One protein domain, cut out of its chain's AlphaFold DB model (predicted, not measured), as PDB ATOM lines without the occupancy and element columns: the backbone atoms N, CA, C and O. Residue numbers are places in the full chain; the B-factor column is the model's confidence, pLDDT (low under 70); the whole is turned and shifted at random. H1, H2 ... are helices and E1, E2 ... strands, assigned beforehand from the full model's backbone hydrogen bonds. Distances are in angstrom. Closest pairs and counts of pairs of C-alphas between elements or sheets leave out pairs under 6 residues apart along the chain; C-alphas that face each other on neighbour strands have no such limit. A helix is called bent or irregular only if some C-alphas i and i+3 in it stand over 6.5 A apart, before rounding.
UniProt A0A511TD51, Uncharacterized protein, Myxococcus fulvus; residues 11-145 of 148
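Overview. This is residues 11 to 145 of the 148 residues of an uncharacterized protein of Myxococcus fulvus (UniProt A0A511TD51). A strongly twisted sheet of eight strands, curled like part of a barrel, has two helices, H2 and H3, side by side over one face. At one edge of the sheet the long hairpin of E2 and E3 reaches away from the body as an arm with its tip at Gly 33 and Gly 34, while the short helix H1 only grazes the sheet. The printed part has 135 residues, with three named helices and eight named strands in the order E1 E2 E3 E4 H1 E5 H2 E6 E7 H3 E8, and its class is mixed, helices and strands. The sheet runs E2 E3 E4 E5 E1 E6 E8 E7 and is mixed: E8 and E7 are parallel, the other neighbours antiparallel. The whole is compact by its radius of gyration of the C-alphas, 16.1 A, yet elongated in outline, with spans of 53 by 33 by 29 A.

Arrangement. Across the sheet come E2, residues 24 to 32; E3, 35 to 45; E4, 50 to 55; E5, 75 to 81; E1, 11 to 14; E6, 102 to 105; E8, 140 to 143; and E7, 114 to 117. E2 and E7 are the edge strands. From edge to edge the strands' lines turn by 128 degrees and the way across the sheet by 108 degrees. E2, E3 and E4 form a meander, each strand the antiparallel neighbour of the one before, with hairpins E2 and E3, and E3 and E4. E3 bends by 91 degrees at residue 42. N 30 and O 37 of the first hairpin are 2.8 A apart, and N 44 and O 52 of the second 2.8 A, within hydrogen-bond range. So are N 53 and O 78 between E4 and E5, 2.9 A; N 12 and O 77 between E1 and E5, 2.8 A; N 13 and O 102 between E1 and E6, 2.8 A; N 103 and O 142 between E6 and E8, 2.8 A; and N 141 and O 114 between E8 and E7, 2.8 A. H2, residues 84 to 95, and H3, residues 120 to 132, are on the same face of the sheet, making two layers, helices on one face of a sheet. H2 has a height over the sheet of 8.8 A and is over E5, running along the strands at 7 degrees to E5 on the local plane. H3 has a height over the sheet of 9.7 A and is over E8, running along the strands at 14 degrees to E8 on the local plane. The two helices touch at a shallow tilt of 23 degrees, opposite ways; their closest C-alphas, those of Glu 88 and Leu 124, are 7.1 A apart. E5, H2 and E6 form a split strand-helix-strand unit, two strands that run the same way with E1 between them in the sheet; E7, H3 and E8 form a strand-helix-strand unit of parallel neighbours. Both crossovers are right-handed. H1, residues 59 to 64, only grazes the sheet with its residues 61 to 64, and is apart from H2 and H3. H2 is only just irregular, with C-alphas 89 and 92 being 6.6 A apart. In H1 and H3 every O i to N i+4 pair is within hydrogen-bond range; in H2, 6 of 8 are.

Along the chain. E1 begins at C-alpha 11, (-27.532, 4.519, -40.529). E2 measures 23.8 A and E3 24.5 A from first to last C-alpha, and E3 begins at C-alpha 35, (-28.359, -1.628, -75.822). E5 measures 18.4 A, H3 18.2 A, H2 16.3 A and E4 15.9 A. E8 ends at C-alpha 143, (-21.862, 10.066, -31.632).

Size, cuts and confidence. The C-alphas farthest apart, those of Gly 34 and Asp 68, are 54.1 A apart. The printed part has no cut, and no link is long. The mean pLDDT of the printed part is 85.6; residues 20 to 21, 97 to 98, 108 to 110 and 134 to 137 are under 70.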
ATOM      1  N   GLU A  11     -27.972   3.355 -39.773       92.69
ATOM      2  CA  GLU A  11     -27.532   4.519 -40.529       92.69
ATOM      3  C   GLU A  11     -26.265   5.105 -39.896       92.69
ATOM      4  O   GLU A  11     -26.018   4.982 -38.695       92.69
ATOM      5  N   ILE A  12     -25.421   5.713 -40.722       93.25
ATOM      6  CA  ILE A  12     -24.164   6.334 -40.310       93.25
ATOM      7  C   ILE A  12     -24.046   7.714 -40.950       93.25
ATOM      8  O   ILE A  12     -24.344   7.897 -42.129       93.25
ATOM      9  N   TRP A  13     -23.591   8.692 -40.178       93.19
ATOM     10  CA  TRP A  13     -23.328  10.045 -40.651       93.19
ATOM     11  C   TRP A  13     -21.848  10.359 -40.497       93.19
ATOM     12  O   TRP A  13     -21.312  10.291 -39.388       93.19
ATOM     13  N   LEU A  14     -21.190  10.688 -41.610       91.56
ATOM     14  CA  LEU A  14     -19.734  10.799 -41.671       91.56
ATOM     15  C   LEU A  14     -19.281  12.017 -42.477       91.56
ATOM     16  O   LEU A  14     -19.870  12.293 -43.522       91.56
ATOM     17  N   PRO A  15     -18.201  12.706 -42.074       88.81
ATOM     18  CA  PRO A  15     -17.617  13.782 -42.875       88.81
ATOM     19  C   PRO A  15     -17.066  13.272 -44.214       88.81
ATOM     20  O   PRO A  15     -17.171  13.951 -45.232       88.81
ATOM     21  N   GLU A  16     -16.518  12.057 -44.226       88.00
ATOM     22  CA  GLU A  16     -15.967  11.413 -45.413       88.00
ATOM     23  C   GLU A  16     -16.249   9.906 -45.384       88.00
ATOM     24  O   GLU A  16     -16.263   9.274 -44.327       88.00
ATOM     25  N   VAL A  17     -16.487   9.326 -46.561       88.00
ATOM     26  CA  VAL A  17     -16.734   7.887 -46.723       88.00
ATOM     27  C   VAL A  17     -15.429   7.227 -47.121       88.00
ATOM     28  O   VAL A  17     -14.769   7.669 -48.062       88.00
ATOM     29  N   ASN A  18     -15.063   6.162 -46.417       87.25
ATOM     30  CA  ASN A  18     -13.789   5.508 -46.616       87.25
ATOM     31  C   ASN A  18     -13.971   4.407 -47.655       87.25
ATOM     32  O   ASN A  18     -14.493   3.333 -47.366       87.25
ATOM     33  N   LEU A  19     -13.530   4.681 -48.879       84.00
ATOM     34  CA  LEU A  19     -13.707   3.741 -49.977       84.00
ATOM     35  C   LEU A  19     -12.547   2.750 -50.119       84.00
ATOM     36  O   LEU A  19     -12.779   1.704 -50.719       84.00
ATOM     37  N   ASN A  20     -11.347   3.066 -49.595       69.94
ATOM     38  CA  ASN A  20     -10.082   2.291 -49.545       69.94
ATOM     39  C   ASN A  20      -9.826   1.210 -50.635       69.94
ATOM     40  O   ASN A  20      -9.069   0.268 -50.421       69.94
ATOM     41  N   GLY A  21     -10.423   1.337 -51.823       63.84
ATOM     42  CA  GLY A  21     -10.377   0.359 -52.915       63.84
ATOM     43  C   GLY A  21     -11.320  -0.847 -52.782       63.84
ATOM     44  O   GLY A  21     -11.481  -1.579 -53.757       63.84
ATOM     45  N   SER A  22     -11.960  -1.057 -51.631       78.62
ATOM     46  CA  SER A  22     -12.898  -2.172 -51.428       78.62
ATOM     47  C   SER A  22     -14.301  -1.828 -51.916       78.62
ATOM     48  O   SER A  22     -15.013  -2.693 -52.411       78.62
ATOM     49  N   PHE A  23     -14.710  -0.566 -51.812       88.06
ATOM     50  CA  PHE A  23     -16.035  -0.146 -52.247       88.06
ATOM     51  C   PHE A  23     -16.038   0.282 -53.714       88.06
ATOM     52  O   PHE A  23     -15.228   1.099 -54.153       88.06
ATOM     53  N   SER A  24     -17.004  -0.237 -54.465       89.00
ATOM     54  CA  SER A  24     -17.299   0.170 -55.840       89.00
ATOM     55  C   SER A  24     -18.628   0.918 -55.888       89.00
ATOM     56  O   SER A  24     -19.476   0.736 -55.014       89.00
ATOM     57  N   ARG A  25     -18.821   1.798 -56.879       90.19
ATOM     58  CA  ARG A  25     -20.117   2.471 -57.051       90.19
ATOM     59  C   ARG A  25     -21.203   1.433 -57.322       90.19
ATOM     60  O   ARG A  25     -21.023   0.546 -58.155       90.19
ATOM     61  N   LYS A  26     -22.328   1.555 -56.616       88.00
ATOM     62  CA  LYS A  26     -23.469   0.658 -56.784       88.00
ATOM     63  C   LYS A  26     -24.194   1.048 -58.067       88.00
ATOM     64  O   LYS A  26     -24.867   2.074 -58.116       88.00
ATOM     65  N   VAL A  27     -24.033   0.236 -59.105       88.25
ATOM     66  CA  VAL A  27     -24.645   0.465 -60.416       88.25
ATOM     67  C   VAL A  27     -25.515  -0.711 -60.831       88.25
ATOM     68  O   VAL A  27     -25.262  -1.856 -60.453       88.25
ATOM     69  N   ARG A  28     -26.531  -0.436 -61.645       85.75
ATOM     70  CA  ARG A  28     -27.343  -1.446 -62.321       85.75
ATOM     71  C   ARG A  28     -27.122  -1.348 -63.818       85.75
ATOM     72  O   ARG A  28     -27.216  -0.266 -64.385       85.75
ATOM     73  N   VAL A  29     -26.875  -2.483 -64.464       86.75
ATOM     74  CA  VAL A  29     -26.912  -2.561 -65.927       86.75
ATOM     75  C   VAL A  29     -28.340  -2.887 -66.345       86.75
ATOM     76  O   VAL A  29     -28.913  -3.882 -65.899       86.75
ATOM     77  N   VAL A  30     -28.929  -2.021 -67.161       88.56
ATOM     78  CA  VAL A  30     -30.277  -2.180 -67.704       88.56
ATOM     79  C   VAL A  30     -30.164  -2.335 -69.212       88.56
ATOM     80  O   VAL A  30     -29.550  -1.505 -69.878       88.56
ATOM     81  N   SER A  31     -30.774  -3.387 -69.753       87.94
ATOM     82  CA  SER A  31     -30.843  -3.590 -71.197       87.94
ATOM     83  C   SER A  31     -32.166  -3.059 -71.741       87.94
ATOM     84  O   SER A  31     -33.239  -3.475 -71.298       87.94
ATOM     85  N   TRP A  32     -32.101  -2.166 -72.725       87.06
ATOM     86  CA  TRP A  32     -33.279  -1.629 -73.402       87.06
ATOM     87  C   TRP A  32     -33.014  -1.520 -74.902       87.06
ATOM     88  O   TRP A  32     -32.009  -0.964 -75.327       87.06
ATOM     89  N   GLY A  33     -33.887  -2.112 -75.722       88.12
ATOM     90  CA  GLY A  33     -33.734  -2.088 -77.184       88.12
ATOM     91  C   GLY A  33     -32.509  -2.836 -77.737       88.12
ATOM     92  O   GLY A  33     -32.174  -2.644 -78.899       88.12
ATOM     93  N   GLY A  34     -31.853  -3.690 -76.940       90.12
ATOM     94  CA  GLY A  34     -30.608  -4.372 -77.323       90.12
ATOM     95  C   GLY A  34     -29.331  -3.596 -76.978       90.12
ATOM     96  O   GLY A  34     -28.241  -4.099 -77.230       90.12
ATOM     97  N   GLU A  35     -29.464  -2.415 -76.371       90.62
ATOM     98  CA  GLU A  35     -28.359  -1.628 -75.822       90.62
ATOM     99  C   GLU A  35     -28.304  -1.773 -74.295       90.62
ATOM    100  O   GLU A  35     -29.329  -2.004 -73.643       90.62
ATOM    101  N   GLU A  36     -27.105  -1.650 -73.724       92.38
ATOM    102  CA  GLU A  36     -26.867  -1.699 -72.280       92.38
ATOM    103  C   GLU A  36     -26.593  -0.299 -71.730       92.38
ATOM    104  O   GLU A  36     -25.757   0.441 -72.249       92.38
ATOM    105  N   PHE A  37     -27.271   0.041 -70.636       88.88
ATOM    106  CA  PHE A  37     -27.125   1.307 -69.927       88.88
ATOM    107  C   PHE A  37     -26.696   1.041 -68.490       88.88
ATOM    108  O   PHE A  37     -27.251   0.171 -67.821       88.88
ATOM    109  N   THR A  38     -25.721   1.802 -68.000       88.94
ATOM    110  CA  THR A  38     -25.335   1.786 -66.586       88.94
ATOM    111  C   THR A  38     -26.082   2.887 -65.843       88.94
ATOM    112  O   THR A  38     -25.962   4.063 -66.179       88.94
ATOM    113  N   GLU A  39     -26.842   2.501 -64.829       87.50
ATOM    114  CA  GLU A  39     -27.585   3.391 -63.943       87.50
ATOM    115  C   GLU A  39     -26.909   3.425 -62.567       87.50
ATOM    116  O   GLU A  39     -26.664   2.375 -61.973       87.50
ATOM    117  N   ASP A  40     -26.602   4.622 -62.062       86.50
ATOM    118  CA  ASP A  40     -26.095   4.819 -60.699       86.50
ATOM    119  C   ASP A  40     -27.252   4.717 -59.698       86.50
ATOM    120  O   ASP A  40     -28.263   5.409 -59.829       86.50
ATOM    121  N   LEU A  41     -27.108   3.842 -58.702       83.69
ATOM    122  CA  LEU A  41     -28.115   3.606 -57.668       83.69
ATOM    123  C   LEU A  41     -27.896   4.458 -56.403       83.69
ATOM    124  O   LEU A  41     -28.584   4.241 -55.406       83.69
ATOM    125  N   GLY A  42     -26.965   5.418 -56.424       83.38
ATOM    126  CA  GLY A  42     -26.804   6.423 -55.368       83.38
ATOM    127  C   GLY A  42     -26.025   5.937 -54.147       83.38
ATOM    128  O   GLY A  42     -26.340   6.304 -53.017       83.38
ATOM    129  N   GLY A  43     -25.014   5.091 -54.344       90.50
ATOM    130  CA  GLY A  43     -24.268   4.526 -53.222       90.50
ATOM    131  C   GLY A  43     -23.030   3.740 -53.614       90.50
ATOM    132  O   GLY A  43     -22.519   3.852 -54.733       90.50
ATOM    133  N   TRP A  44     -22.546   2.937 -52.675       92.88
ATOM    134  CA  TRP A  44     -21.403   2.054 -52.848       92.88
ATOM    135  C   TRP A  44     -21.707   0.658 -52.331       92.88
ATOM    136  O   TRP A  44     -22.537   0.490 -51.445       92.88
ATOM    137  N   THR A  45     -21.010  -0.331 -52.873       91.12
ATOM    138  CA  THR A  45     -21.100  -1.733 -52.469       91.12
ATOM    139  C   THR A  45     -19.703  -2.307 -52.263       91.12
ATOM    140  O   THR A  45     -18.780  -1.999 -53.027       91.12
ATOM    141  N   SER A  46     -19.536  -3.104 -51.214       89.31
ATOM    142  CA  SER A  46     -18.296  -3.826 -50.910       89.31
ATOM    143  C   SER A  46     -18.366  -5.281 -51.390       89.31
ATOM    144  O   SER A  46     -19.455  -5.832 -51.546       89.31
ATOM    145  N   PRO A  47     -17.226  -5.983 -51.544       85.50
ATOM    146  CA  PRO A  47     -17.206  -7.378 -51.973       85.50
ATOM    147  C   PRO A  47     -17.782  -8.310 -50.897       85.50
ATOM    148  O   PRO A  47     -18.167  -9.434 -51.198       85.50
ATOM    149  N   ALA A  48     -17.850  -7.833 -49.649       83.81
ATOM    150  CA  ALA A  48     -18.481  -8.517 -48.527       83.81
ATOM    151  C   ALA A  48     -20.020  -8.400 -48.534       83.81
ATOM    152  O   ALA A  48     -20.669  -8.932 -47.638       83.81
ATOM    153  N   GLY A  49     -20.610  -7.712 -49.522       85.81
ATOM    154  CA  GLY A  49     -22.060  -7.550 -49.631       85.81
ATOM    155  C   GLY A  49     -22.645  -6.521 -48.663       85.81
ATOM    156  O   GLY A  49     -23.816  -6.625 -48.308       85.81
ATOM    157  N   VAL A  50     -21.833  -5.557 -48.216       88.69
ATOM    158  CA  VAL A  50     -22.303  -4.376 -47.481       88.69
ATOM    159  C   VAL A  50     -22.481  -3.222 -48.456       88.69
ATOM    160  O   VAL A  50     -21.526  -2.868 -49.156       88.69
ATOM    161  N   ASP A  51     -23.664  -2.621 -48.451       90.81
ATOM    162  CA  ASP A  51     -24.014  -1.453 -49.246       90.81
ATOM    163  C   ASP A  51     -24.125  -0.201 -48.370       90.81
ATOM    164  O   ASP A  51     -24.685  -0.224 -47.275       90.81
ATOM    165  N   LEU A  52     -23.612   0.912 -48.890       91.50
ATOM    166  CA  LEU A  52     -23.711   2.248 -48.316       91.50
ATOM    167  C   LEU A  52     -24.536   3.113 -49.267       91.50
ATOM    168  O   LEU A  52     -24.070   3.448 -50.357       91.50
ATOM    169  N   LEU A  53     -25.755   3.462 -48.876       91.19
ATOM    170  CA  LEU A  53     -26.684   4.229 -49.708       91.19
ATOM    171  C   LEU A  53     -26.796   5.662 -49.202       91.19
ATOM    172  O   LEU A  53     -27.178   5.873 -48.053       91.19
ATOM    173  N   GLU A  54     -26.506   6.640 -50.060       91.31
ATOM    174  CA  GLU A  54     -26.638   8.058 -49.715       91.31
ATOM    175  C   GLU A  54     -28.117   8.425 -49.526       91.31
ATOM    176  O   GLU A  54     -28.979   8.051 -50.328       91.31
ATOM    177  N   ARG A  55     -28.422   9.141 -48.440       89.88
ATOM    178  CA  ARG A  55     -29.771   9.606 -48.094       89.88
ATOM    179  C   ARG A  55     -29.731  10.992 -47.462       89.88
ATOM    180  O   ARG A  55     -28.674  11.499 -47.110       89.88
ATOM    181  N   GLU A  56     -30.908  11.583 -47.299       89.88
ATOM    182  CA  GLU A  56     -31.096  12.766 -46.460       89.88
ATOM    183  C   GLU A  56     -31.365  12.338 -45.007       89.88
ATOM    184  O   GLU A  56     -32.148  11.402 -44.797       89.88
ATOM    185  N   PRO A  57     -30.767  13.004 -44.001       89.31
ATOM    186  CA  PRO A  57     -31.002  12.682 -42.600       89.31
ATOM    187  C   PRO A  57     -32.450  13.017 -42.200       89.31
ATOM    188  O   PRO A  57     -32.916  14.141 -42.427       89.31
ATOM    189  N   PRO A  58     -33.187  12.093 -41.558       87.88
ATOM    190  CA  PRO A  58     -34.523  12.382 -41.059       87.88
ATOM    191  C   PRO A  58     -34.521  13.499 -40.007       87.88
ATOM    192  O   PRO A  58     -33.640  13.594 -39.154       87.88
ATOM    193  N   ALA A  59     -35.570  14.327 -40.000       88.25
ATOM    194  CA  ALA A  59     -35.646  15.480 -39.100       88.25
ATOM    195  C   ALA A  59     -35.608  15.112 -37.605       88.25
ATOM    196  O   ALA A  59     -35.191  15.938 -36.798       88.25
ATOM    197  N   HIS A  60     -36.070  13.919 -37.216       87.00
ATOM    198  CA  HIS A  60     -36.023  13.477 -35.821       87.00
ATOM    199  C   HIS A  60     -34.590  13.130 -35.387       87.00
ATOM    200  O   HIS A  60     -34.193  13.558 -34.311       87.00
ATOM    201  N   ILE A  61     -33.786  12.499 -36.252       89.19
ATOM    202  CA  ILE A  61     -32.357  12.239 -36.012       89.19
ATOM    203  C   ILE A  61     -31.604  13.546 -35.783       89.19
ATOM    204  O   ILE A  61     -30.887  13.692 -34.795       89.19
ATOM    205  N   VAL A  62     -31.828  14.539 -36.651       89.62
ATOM    206  CA  VAL A  62     -31.184  15.858 -36.533       89.62
ATOM    207  C   VAL A  62     -31.547  16.545 -35.211       89.62
ATOM    208  O   VAL A  62     -30.695  17.180 -34.599       89.62
ATOM    209  N   ARG A  63     -32.794  16.409 -34.742       89.69
ATOM    210  CA  ARG A  63     -33.247  16.987 -33.460       89.69
ATOM    211  C   ARG A  63     -32.706  16.255 -32.234       89.69
ATOM    212  O   ARG A  63     -32.692  16.852 -31.161       89.69
ATOM    213  N   SER A  64     -32.318  14.992 -32.379       90.25
ATOM    214  CA  SER A  64     -31.749  14.185 -31.296       90.25
ATOM    215  C   SER A  64     -30.272  14.487 -31.046       90.25
ATOM    216  O   SER A  64     -29.757  14.157 -29.980       90.25
ATOM    217  N   LEU A  65     -29.583  15.117 -32.002       89.44
ATOM    218  CA  LEU A  65     -28.196  15.530 -31.829       89.44
ATOM    219  C   LEU A  65     -28.074  16.716 -30.855       89.44
ATOM    220  O   LEU A  65     -28.966  17.568 -30.794       89.44
ATOM    221  N   PRO A  66     -26.954  16.818 -30.115       88.06
ATOM    222  CA  PRO A  66     -26.649  18.007 -29.329       88.06
ATOM    223  C   PRO A  66     -26.689  19.280 -30.185       88.06
ATOM    224  O   PRO A  66     -26.245  19.282 -31.330       88.06
ATOM    225  N   ALA A  67     -27.181  20.387 -29.620       85.62
ATOM    226  CA  ALA A  67     -27.366  21.643 -30.357       85.62
ATOM    227  C   ALA A  67     -26.058  22.249 -30.910       85.62
ATOM    228  O   ALA A  67     -26.100  23.066 -31.826       85.62
ATOM    229  N   ASP A  68     -24.913  21.872 -30.339       85.19
ATOM    230  CA  ASP A  68     -23.575  22.288 -30.755       85.19
ATOM    231  C   ASP A  68     -22.912  21.318 -31.748       85.19
ATOM    232  O   ASP A  68     -21.799  21.576 -32.211       85.19
ATOM    233  N   PHE A  69     -23.572  20.211 -32.092       85.31
ATOM    234  CA  PHE A  69     -23.016  19.198 -32.977       85.31
ATOM    235  C   PHE A  69     -23.154  19.619 -34.445       85.31
ATOM    236  O   PHE A  69     -24.252  19.868 -34.945       85.31
ATOM    237  N   VAL A  70     -22.025  19.707 -35.153       85.12
ATOM    238  CA  VAL A  70     -21.970  20.203 -36.534       85.12
ATOM    239  C   VAL A  70     -21.793  19.045 -37.507       85.12
ATOM    240  O   VAL A  70     -20.768  18.372 -37.499       85.12
ATOM    241  N   THR A  71     -22.763  18.878 -38.403       87.12
ATOM    242  CA  THR A  71     -22.768  17.842 -39.453       87.12
ATOM    243  C   THR A  71     -22.843  18.423 -40.866       87.12
ATOM    244  O   THR A  71     -23.141  17.729 -41.838       87.12
ATOM    245  N   ALA A  72     -22.592  19.726 -41.009       87.44
ATOM    246  CA  ALA A  72     -22.621  20.388 -42.307       87.44
ATOM    247  C   ALA A  72     -21.610  19.740 -43.273       87.44
ATOM    248  O   ALA A  72     -20.427  19.620 -42.959       87.44
ATOM    249  N   GLY A  73     -22.086  19.331 -44.454       87.50
ATOM    250  CA  GLY A  73     -21.269  18.681 -45.485       87.50
ATOM    251  C   GLY A  73     -20.991  17.193 -45.256       87.50
ATOM    252  O   GLY A  73     -20.324  16.579 -46.084       87.50
ATOM    253  N   TRP A  74     -21.498  16.601 -44.173       92.25
ATOM    254  CA  TRP A  74     -21.353  15.173 -43.914       92.25
ATOM    255  C   TRP A  74     -22.333  14.350 -44.754       92.25
ATOM    256  O   TRP A  74     -23.473  14.758 -44.987       92.25
ATOM    257  N   LYS A  75     -21.916  13.146 -45.139       92.12
ATOM    258  CA  LYS A  75     -22.717  12.168 -45.876       92.12
ATOM    259  C   LYS A  75     -23.517  11.298 -44.920       92.12
ATOM    260  O   LYS A  75     -22.938  10.609 -44.080       92.12
ATOM    261  N   TYR A  76     -24.835  11.329 -45.070       93.69
ATOM    262  CA  TYR A  76     -25.747  10.454 -44.350       93.69
ATOM    263  C   TYR A  76     -25.983   9.188 -45.170       93.69
ATOM    264  O   TYR A  76     -26.411   9.255 -46.325       93.69
ATOM    265  N   LEU A  77     -25.646   8.039 -44.596       92.94
ATOM    266  CA  LEU A  77     -25.648   6.760 -45.285       92.94
ATOM    267  C   LEU A  77     -26.531   5.764 -44.554       92.94
ATOM    268  O   LEU A  77     -26.359   5.527 -43.362       92.94
ATOM    269  N   ARG A  78     -27.402   5.096 -45.300       91.88
ATOM    270  CA  ARG A  78     -28.024   3.857 -44.845       91.88
ATOM    271  C   ARG A  78     -27.094   2.689 -45.135       91.88
ATOM    272  O   ARG A  78     -26.552   2.600 -46.239       91.88
ATOM    273  N   VAL A  79     -26.934   1.807 -44.157       91.12
ATOM    274  CA  VAL A  79     -26.097   0.615 -44.274       91.12
ATOM    275  C   VAL A  79     -26.991  -0.600 -44.474       91.12
ATOM    276  O   VAL A  79     -27.826  -0.905 -43.626       91.12
ATOM    277  N   GLU A  80     -26.818  -1.299 -45.591       88.69
ATOM    278  CA  GLU A  80     -27.507  -2.564 -45.867       88.69
ATOM    279  C   GLU A  80     -26.477  -3.692 -45.870       88.69
ATOM    280  O   GLU A  80     -25.422  -3.577 -46.494       88.69
ATOM    281  N   ALA A  81     -26.748  -4.769 -45.140       84.94
ATOM    282  CA  ALA A  81     -25.835  -5.900 -45.031       84.94
ATOM    283  C   ALA A  81     -26.618  -7.169 -44.703       84.94
ATOM    284  O   ALA A  81     -27.438  -7.194 -43.786       84.94
ATOM    285  N   ALA A  82     -26.311  -8.244 -45.429       78.06
ATOM    286  CA  ALA A  82     -26.981  -9.526 -45.239       78.06
ATOM    287  C   ALA A  82     -26.657 -10.170 -43.881       78.06
ATOM    288  O   ALA A  82     -27.511 -10.830 -43.296       78.06
ATOM    289  N   GLU A  83     -25.433  -9.973 -43.385       81.50
ATOM    290  CA  GLU A  83     -24.914 -10.628 -42.187       81.50
ATOM    291  C   GLU A  83     -24.230  -9.612 -41.264       81.50
ATOM    292  O   GLU A  83     -23.542  -8.693 -41.721       81.50
ATOM    293  N   TRP A  84     -24.385  -9.812 -39.952       82.50
ATOM    294  CA  TRP A  84     -23.752  -8.983 -38.921       82.50
ATOM    295  C   TRP A  84     -22.225  -8.983 -39.036       82.50
ATOM    296  O   TRP A  84     -21.616  -7.923 -38.969       82.50
ATOM    297  N   ASP A  85     -21.609 -10.139 -39.282       85.88
ATOM    298  CA  ASP A  85     -20.146 -10.273 -39.315       85.88
ATOM    299  C   ASP A  85     -19.500  -9.376 -40.387       85.88
ATOM    300  O   ASP A  85     -18.434  -8.793 -40.174       85.88
ATOM    301  N   ALA A  86     -20.165  -9.218 -41.539       85.00
ATOM    302  CA  ALA A  86     -19.700  -8.339 -42.609       85.00
ATOM    303  C   ALA A  86     -19.739  -6.864 -42.178       85.00
ATOM    304  O   ALA A  86     -18.816  -6.098 -42.464       85.00
ATOM    305  N   LEU A  87     -20.790  -6.478 -41.454       85.44
ATOM    306  CA  LEU A  87     -20.939  -5.142 -40.897       85.44
ATOM    307  C   LEU A  87     -19.924  -4.873 -39.775       85.44
ATOM    308  O   LEU A  87     -19.262  -3.836 -39.791       85.44
ATOM    309  N   GLU A  88     -19.789  -5.798 -38.824       87.44
ATOM    310  CA  GLU A  88     -18.878  -5.696 -37.679       87.44
ATOM    311  C   GLU A  88     -17.425  -5.535 -38.135       87.44
ATOM    312  O   GLU A  88     -16.679  -4.742 -37.565       87.44
ATOM    313  N   SER A  89     -17.038  -6.221 -39.214       87.69
ATOM    314  CA  SER A  89     -15.714  -6.059 -39.816       87.69
ATOM    315  C   SER A  89     -15.543  -4.735 -40.573       87.69
ATOM    316  O   SER A  89     -14.415  -4.256 -40.680       87.69
ATOM    317  N   MET A  90     -16.613  -4.159 -41.129       88.50
ATOM    318  CA  MET A  90     -16.557  -2.950 -41.964       88.50
ATOM    319  C   MET A  90     -16.567  -1.666 -41.131       88.50
ATOM    320  O   MET A  90     -15.787  -0.750 -41.400       88.50
ATOM    321  N   LEU A  91     -17.415  -1.597 -40.101       89.00
ATOM    322  CA  LEU A  91     -17.614  -0.389 -39.295       89.00
ATOM    323  C   LEU A  91     -16.311   0.199 -38.728       89.00
ATOM    324  O   LEU A  91     -16.129   1.411 -38.840       89.00
ATOM    325  N   PRO A  92     -15.361  -0.585 -38.180       89.81
ATOM    326  CA  PRO A  92     -14.084  -0.046 -37.731       89.81
ATOM    327  C   PRO A  92     -13.317   0.690 -38.831       89.81
ATOM    328  O   PRO A  92     -12.781   1.763 -38.578       89.81
ATOM    329  N   GLU A  93     -13.286   0.154 -40.047       88.19
ATOM    330  CA  GLU A  93     -12.577   0.773 -41.172       88.19
ATOM    331  C   GLU A  93     -13.263   2.056 -41.641       88.19
ATOM    332  O   GLU A  93     -12.604   2.983 -42.110       88.19
ATOM    333  N   GLN A  94     -14.583   2.139 -41.481       87.69
ATOM    334  CA  GLN A  94     -15.352   3.317 -41.851       87.69
ATOM    335  C   GLN A  94     -15.317   4.417 -40.772       87.69
ATOM    336  O   GLN A  94     -15.361   5.600 -41.108       87.69
ATOM    337  N   LEU A  95     -15.210   4.047 -39.491       87.06
ATOM    338  CA  LEU A  95     -15.289   4.972 -38.354       87.06
ATOM    339  C   LEU A  95     -13.916   5.389 -37.790       87.06
ATOM    340  O   LEU A  95     -13.767   6.525 -37.346       87.06
ATOM    341  N   LYS A  96     -12.896   4.512 -37.802       77.44
ATOM    342  CA  LYS A  96     -11.553   4.815 -37.251       77.44
ATOM    343  C   LYS A  96     -10.802   5.936 -37.984       77.44
ATOM    344  O   LYS A  96     -10.157   6.726 -37.299       77.44
ATOM    345  N   PRO A  97     -10.814   6.026 -39.327       61.81
ATOM    346  CA  PRO A  97      -9.930   6.963 -40.027       61.81
ATOM    347  C   PRO A  97     -10.415   8.422 -40.053       61.81
ATOM    348  O   PRO A  97      -9.650   9.289 -40.465       61.81
ATOM    349  N   GLY A  98     -11.665   8.709 -39.661       58.00
ATOM    350  CA  GLY A  98     -12.393   9.893 -40.151       58.00
ATOM    351  C   GLY A  98     -12.717  11.011 -39.155       58.00
ATOM    352  O   GLY A  98     -13.388  11.966 -39.537       58.00
ATOM    353  N   GLY A  99     -12.278  10.936 -37.897       71.81
ATOM    354  CA  GLY A  99     -12.672  11.931 -36.893       71.81
ATOM    355  C   GLY A  99     -14.101  11.696 -36.376       71.81
ATOM    356  O   GLY A  99     -14.469  10.541 -36.167       71.81
ATOM    357  N   PRO A 100     -14.884  12.746 -36.073       86.12
ATOM    358  CA  PRO A 100     -16.200  12.587 -35.463       86.12
ATOM    359  C   PRO A 100     -17.186  11.903 -36.419       86.12
ATOM    360  O   PRO A 100     -17.116  12.056 -37.636       86.12
ATOM    361  N   TRP A 101     -18.119  11.150 -35.849       92.62
ATOM    362  CA  TRP A 101     -19.115  10.371 -36.580       92.62
ATOM    363  C   TRP A 101     -20.399  10.257 -35.764       92.62
ATOM    364  O   TRP A 101     -20.394  10.486 -34.552       92.62
ATOM    365  N   VAL A 102     -21.491   9.886 -36.429       93.56
ATOM    366  CA  VAL A 102     -22.749   9.486 -35.787       93.56
ATOM    367  C   VAL A 102     -23.152   8.117 -36.321       93.56
ATOM    368  O   VAL A 102     -23.116   7.889 -37.526       93.56
ATOM    369  N   VAL A 103     -23.543   7.214 -35.431       93.56
ATOM    370  CA  VAL A 103     -24.138   5.915 -35.747       93.56
ATOM    371  C   VAL A 103     -25.537   5.889 -35.158       93.56
ATOM    372  O   VAL A 103     -25.729   6.180 -33.979       93.56
ATOM    373  N   ILE A 104     -26.511   5.540 -35.983       92.75
ATOM    374  CA  ILE A 104     -27.916   5.441 -35.615       92.75
ATOM    375  C   ILE A 104     -28.344   3.994 -35.801       92.75
ATOM    376  O   ILE A 104     -28.180   3.436 -36.884       92.75
ATOM    377  N   PHE A 105     -28.904   3.400 -34.756       90.50
ATOM    378  CA  PHE A 105     -29.536   2.097 -34.822       90.50
ATOM    379  C   PHE A 105     -30.975   2.182 -34.321       90.50
ATOM    380  O   PHE A 105     -31.207   2.357 -33.133       90.50
ATOM    381  N   GLU A 106     -31.949   2.038 -35.212       85.25
ATOM    382  CA  GLU A 106     -33.377   2.129 -34.918       85.25
ATOM    383  C   GLU A 106     -34.108   0.876 -35.415       85.25
ATOM    384  O   GLU A 106     -34.637   0.862 -36.530       85.25
ATOM    385  N   PRO A 107     -34.199  -0.195 -34.605       75.75
ATOM    386  CA  PRO A 107     -34.883  -1.430 -34.997       75.75
ATOM    387  C   PRO A 107     -36.389  -1.243 -35.274       75.75
ATOM    388  O   PRO A 107     -37.037  -2.150 -35.804       75.75
ATOM    389  N   HIS A 108     -36.945  -0.085 -34.904       67.44
ATOM    390  CA  HIS A 108     -38.359   0.259 -35.015       67.44
ATOM    391  C   HIS A 108     -38.634   1.556 -35.794       67.44
ATOM    392  O   HIS A 108     -39.741   2.048 -35.669       67.44
ATOM    393  N   CYS A 109     -37.673   2.088 -36.569       61.22
ATOM    394  CA  CYS A 109     -37.773   3.242 -37.499       61.22
ATOM    395  C   CYS A 109     -38.393   4.571 -36.989       61.22
ATOM    396  O   CYS A 109     -38.479   5.534 -37.757       61.22
ATOM    397  N   ASP A 110     -38.836   4.641 -35.732       63.47
ATOM    398  CA  ASP A 110     -39.522   5.812 -35.183       63.47
ATOM    399  C   ASP A 110     -39.270   6.035 -33.677       63.47
ATOM    400  O   ASP A 110     -39.865   6.931 -33.067       63.47
ATOM    401  N   GLN A 111     -38.373   5.256 -33.060       70.31
ATOM    402  CA  GLN A 111     -38.025   5.389 -31.642       70.31
ATOM    403  C   GLN A 111     -36.517   5.254 -31.400       70.31
ATOM    404  O   GLN A 111     -35.919   4.208 -31.651       70.31
ATOM    405  N   LEU A 112     -35.940   6.326 -30.851       84.25
ATOM    406  CA  LEU A 112     -34.637   6.332 -30.193       84.25
ATOM    407  C   LEU A 112     -34.863   6.277 -28.688       84.25
ATOM    408  O   LEU A 112     -35.419   7.213 -28.111       84.25
ATOM    409  N   ASP A 113     -34.394   5.212 -28.055       85.56
ATOM    410  CA  ASP A 113     -34.458   5.060 -26.601       85.56
ATOM    411  C   ASP A 113     -33.266   5.735 -25.915       85.56
ATOM    412  O   ASP A 113     -33.346   6.142 -24.755       85.56
ATOM    413  N   MET A 114     -32.142   5.852 -26.628       88.50
ATOM    414  CA  MET A 114     -30.873   6.280 -26.055       88.50
ATOM    415  C   MET A 114     -30.071   7.164 -27.011       88.50
ATOM    416  O   MET A 114     -29.891   6.840 -28.180       88.50
ATOM    417  N   VAL A 115     -29.525   8.261 -26.490       91.75
ATOM    418  CA  VAL A 115     -28.576   9.128 -27.197       91.75
ATOM    419  C   VAL A 115     -27.311   9.224 -26.352       91.75
ATOM    420  O   VAL A 115     -27.393   9.606 -25.184       91.75
ATOM    421  N   VAL A 116     -26.158   8.843 -26.903       91.81
ATOM    422  CA  VAL A 116     -24.901   8.741 -26.144       91.81
ATOM    423  C   VAL A 116     -23.697   9.263 -26.914       91.81
ATOM    424  O   VAL A 116     -23.558   9.054 -28.115       91.81
ATOM    425  N   GLU A 117     -22.784   9.889 -26.181       92.12
ATOM    426  CA  GLU A 117     -21.409  10.072 -26.631       92.12
ATOM    427  C   GLU A 117     -20.651   8.763 -26.380       92.12
ATOM    428  O   GLU A 117     -20.682   8.244 -25.261       92.12
ATOM    429  N   ALA A 118     -20.035   8.194 -27.413       90.19
ATOM    430  CA  ALA A 118     -19.433   6.866 -27.342       90.19
ATOM    431  C   ALA A 118     -18.197   6.758 -28.239       90.19
ATOM    432  O   ALA A 118     -18.127   7.366 -29.308       90.19
ATOM    433  N   ASP A 119     -17.237   5.937 -27.815       90.38
ATOM    434  CA  ASP A 119     -16.150   5.498 -28.681       90.38
ATOM    435  C   ASP A 119     -16.589   4.329 -29.585       90.38
ATOM    436  O   ASP A 119     -17.710   3.816 -29.512       90.38
ATOM    437  N   LEU A 120     -15.686   3.911 -30.473       89.81
ATOM    438  CA  LEU A 120     -15.950   2.828 -31.415       89.81
ATOM    439  C   LEU A 120     -16.269   1.500 -30.714       89.81
ATOM    440  O   LEU A 120     -17.146   0.769 -31.169       89.81
ATOM    441  N   GLU A 121     -15.554   1.168 -29.638       90.94
ATOM    442  CA  GLU A 121     -15.739  -0.102 -28.930       90.94
ATOM    443  C   GLU A 121     -17.134  -0.161 -28.303       90.94
ATOM    444  O   GLU A 121     -17.857  -1.150 -28.457       90.94
ATOM    445  N   GLN A 122     -17.554   0.934 -27.670       91.06
ATOM    446  CA  GLN A 122     -18.876   1.058 -27.082       91.06
ATOM    447  C   GLN A 122     -19.983   0.972 -28.136       91.06
ATOM    448  O   GLN A 122     -20.993   0.310 -27.886       91.06
ATOM    449  N   VAL A 123     -19.807   1.576 -29.315       91.25
ATOM    450  CA  VAL A 123     -20.793   1.474 -30.403       91.25
ATOM    451  C   VAL A 123     -20.919   0.061 -30.944       91.25
ATOM    452  O   VAL A 123     -22.038  -0.431 -31.071       91.25
ATOM    453  N   LEU A 124     -19.805  -0.619 -31.217       90.81
ATOM    454  CA  LEU A 124     -19.840  -2.005 -31.694       90.81
ATOM    455  C   LEU A 124     -20.521  -2.923 -30.675       90.81
ATOM    456  O   LEU A 124     -21.326  -3.773 -31.055       90.81
ATOM    457  N   ARG A 125     -20.274  -2.699 -29.379       89.62
ATOM    458  CA  ARG A 125     -20.960  -3.419 -28.303       89.62
ATOM    459  C   ARG A 125     -22.471  -3.174 -28.321       89.62
ATOM    460  O   ARG A 125     -23.225  -4.143 -28.285       89.62
ATOM    461  N   LEU A 126     -22.912  -1.914 -28.388       88.94
ATOM    462  CA  LEU A 126     -24.339  -1.556 -28.404       88.94
ATOM    463  C   LEU A 126     -25.062  -2.110 -29.639       88.94
ATOM    464  O   LEU A 126     -26.152  -2.668 -29.514       88.94
ATOM    465  N   LEU A 127     -24.436  -2.025 -30.817       88.75
ATOM    466  CA  LEU A 127     -24.952  -2.643 -32.040       88.75
ATOM    467  C   LEU A 127     -25.071  -4.162 -31.891       88.75
ATOM    468  O   LEU A 127     -26.127  -4.720 -32.180       88.75
ATOM    469  N   GLY A 128     -24.022  -4.829 -31.400       86.56
ATOM    470  CA  GLY A 128     -24.022  -6.276 -31.195       86.56
ATOM    471  C   GLY A 128     -25.135  -6.730 -30.249       86.56
ATOM    472  O   GLY A 128     -25.860  -7.676 -30.562       86.56
ATOM    473  N   GLN A 129     -25.336  -6.016 -29.136       84.88
ATOM    474  CA  GLN A 129     -26.438  -6.268 -28.199       84.88
ATOM    475  C   GLN A 129     -27.809  -6.093 -28.871       84.88
ATOM    476  O   GLN A 129     -28.670  -6.971 -28.752       84.88
ATOM    477  N   GLY A 130     -27.999  -4.998 -29.617       81.56
ATOM    478  CA  GLY A 130     -29.245  -4.701 -30.328       81.56
ATOM    479  C   GLY A 130     -29.583  -5.737 -31.403       81.56
ATOM    480  O   GLY A 130     -30.715  -6.223 -31.470       81.56
ATOM    481  N   VAL A 131     -28.592  -6.146 -32.199       81.06
ATOM    482  CA  VAL A 131     -28.743  -7.155 -33.260       81.06
ATOM    483  C   VAL A 131     -29.040  -8.540 -32.681       81.06
ATOM    484  O   VAL A 131     -29.928  -9.237 -33.182       81.06
ATOM    485  N   ARG A 132     -28.355  -8.941 -31.603       77.88
ATOM    486  CA  ARG A 132     -28.544 -10.256 -30.961       77.88
ATOM    487  C   ARG A 132     -29.773 -10.325 -30.050       77.88
ATOM    488  O   ARG A 132     -30.172 -11.425 -29.668       77.88
ATOM    489  N   ARG A 133     -30.414  -9.186 -29.756       72.62
ATOM    490  CA  ARG A 133     -31.579  -9.065 -28.854       72.62
ATOM    491  C   ARG A 133     -31.304  -9.617 -27.449       72.62
ATOM    492  O   ARG A 133     -32.204 -10.165 -26.815       72.62
ATOM    493  N   GLU A 134     -30.056  -9.520 -26.998       61.12
ATOM    494  CA  GLU A 134     -29.604 -10.091 -25.719       61.12
ATOM    495  C   GLU A 134     -30.170  -9.321 -24.514       61.12
ATOM    496  O   GLU A 134     -30.414  -9.898 -23.458       61.12
ATOM    497  N   GLU A 135     -30.480  -8.043 -24.710       56.38
ATOM    498  CA  GLU A 135     -31.198  -7.154 -23.798       56.38
ATOM    499  C   GLU A 135     -32.242  -6.427 -24.668       56.38
ATOM    500  O   GLU A 135     -32.010  -6.285 -25.869       56.38
ATOM    501  N   SER A 136     -33.424  -6.081 -24.136       61.81
ATOM    502  CA  SER A 136     -34.552  -5.486 -24.891       61.81
ATOM    503  C   SER A 136     -34.067  -4.610 -26.049       61.81
ATOM    504  O   SER A 136     -33.332  -3.674 -25.775       61.81
ATOM    505  N   ALA A 137     -34.400  -4.934 -27.304       65.50
ATOM    506  CA  ALA A 137     -33.805  -4.283 -28.474       65.50
ATOM    507  C   ALA A 137     -33.957  -2.752 -28.387       65.50
ATOM    508  O   ALA A 137     -35.050  -2.240 -28.610       65.50
ATOM    509  N   LEU A 138     -32.879  -2.057 -28.014       75.81
ATOM    510  CA  LEU A 138     -32.871  -0.608 -27.841       75.81
ATOM    511  C   LEU A 138     -32.557   0.056 -29.176       75.81
ATOM    512  O   LEU A 138     -31.575  -0.304 -29.835       75.81
ATOM    513  N   GLY A 139     -33.360   1.051 -29.541       86.50
ATOM    514  CA  GLY A 139     -32.952   2.043 -30.524       86.50
ATOM    515  C   GLY A 139     -31.962   3.019 -29.894       86.50
ATOM    516  O   GLY A 139     -32.190   3.504 -28.784       86.50
ATOM    517  N   PHE A 140     -30.857   3.328 -30.568       90.69
ATOM    518  CA  PHE A 140     -29.888   4.294 -30.067       90.69
ATOM    519  C   PHE A 140     -29.269   5.169 -31.156       90.69
ATOM    520  O   PHE A 140     -29.141   4.782 -32.314       90.69
ATOM    521  N   LEU A 141     -28.816   6.346 -30.737       92.69
ATOM    522  CA  LEU A 141     -27.960   7.243 -31.496       92.69
ATOM    523  C   LEU A 141     -26.663   7.416 -30.712       92.69
ATOM    524  O   LEU A 141     -26.663   7.901 -29.580       92.69
ATOM    525  N   ALA A 142     -25.551   7.017 -31.312       92.38
ATOM    526  CA  ALA A 142     -24.225   7.203 -30.756       92.38
ATOM    527  C   ALA A 142     -23.441   8.206 -31.593       92.38
ATOM    528  O   ALA A 142     -23.463   8.143 -32.820       92.38
ATOM    529  N   TYR A 143     -22.720   9.109 -30.946       92.31
ATOM    530  CA  TYR A 143     -21.862  10.066 -31.632       92.31
ATOM    531  C   TYR A 143     -20.489  10.155 -30.976       92.31
ATOM    532  O   TYR A 143     -20.342   9.991 -29.765       92.31
ATOM    533  N   CYS A 144     -19.485  10.465 -31.787       89.00
ATOM    534  CA  CYS A 144     -18.147  10.795 -31.322       89.00
ATOM    535  C   CYS A 144     -17.956  12.309 -31.410       89.00
ATOM    536  O   CYS A 144     -18.105  12.896 -32.487       89.00
ATOM    537  N   ARG A 145     -17.625  12.953 -30.287       80.19
ATOM    538  CA  ARG A 145     -17.151  14.338 -30.308       80.19
ATOM    539  C   ARG A 145     -15.653  14.365 -30.602       80.19
ATOM    540  O   ARG A 145     -14.914  13.526 -30.088       80.19
TER     541      ARG A 145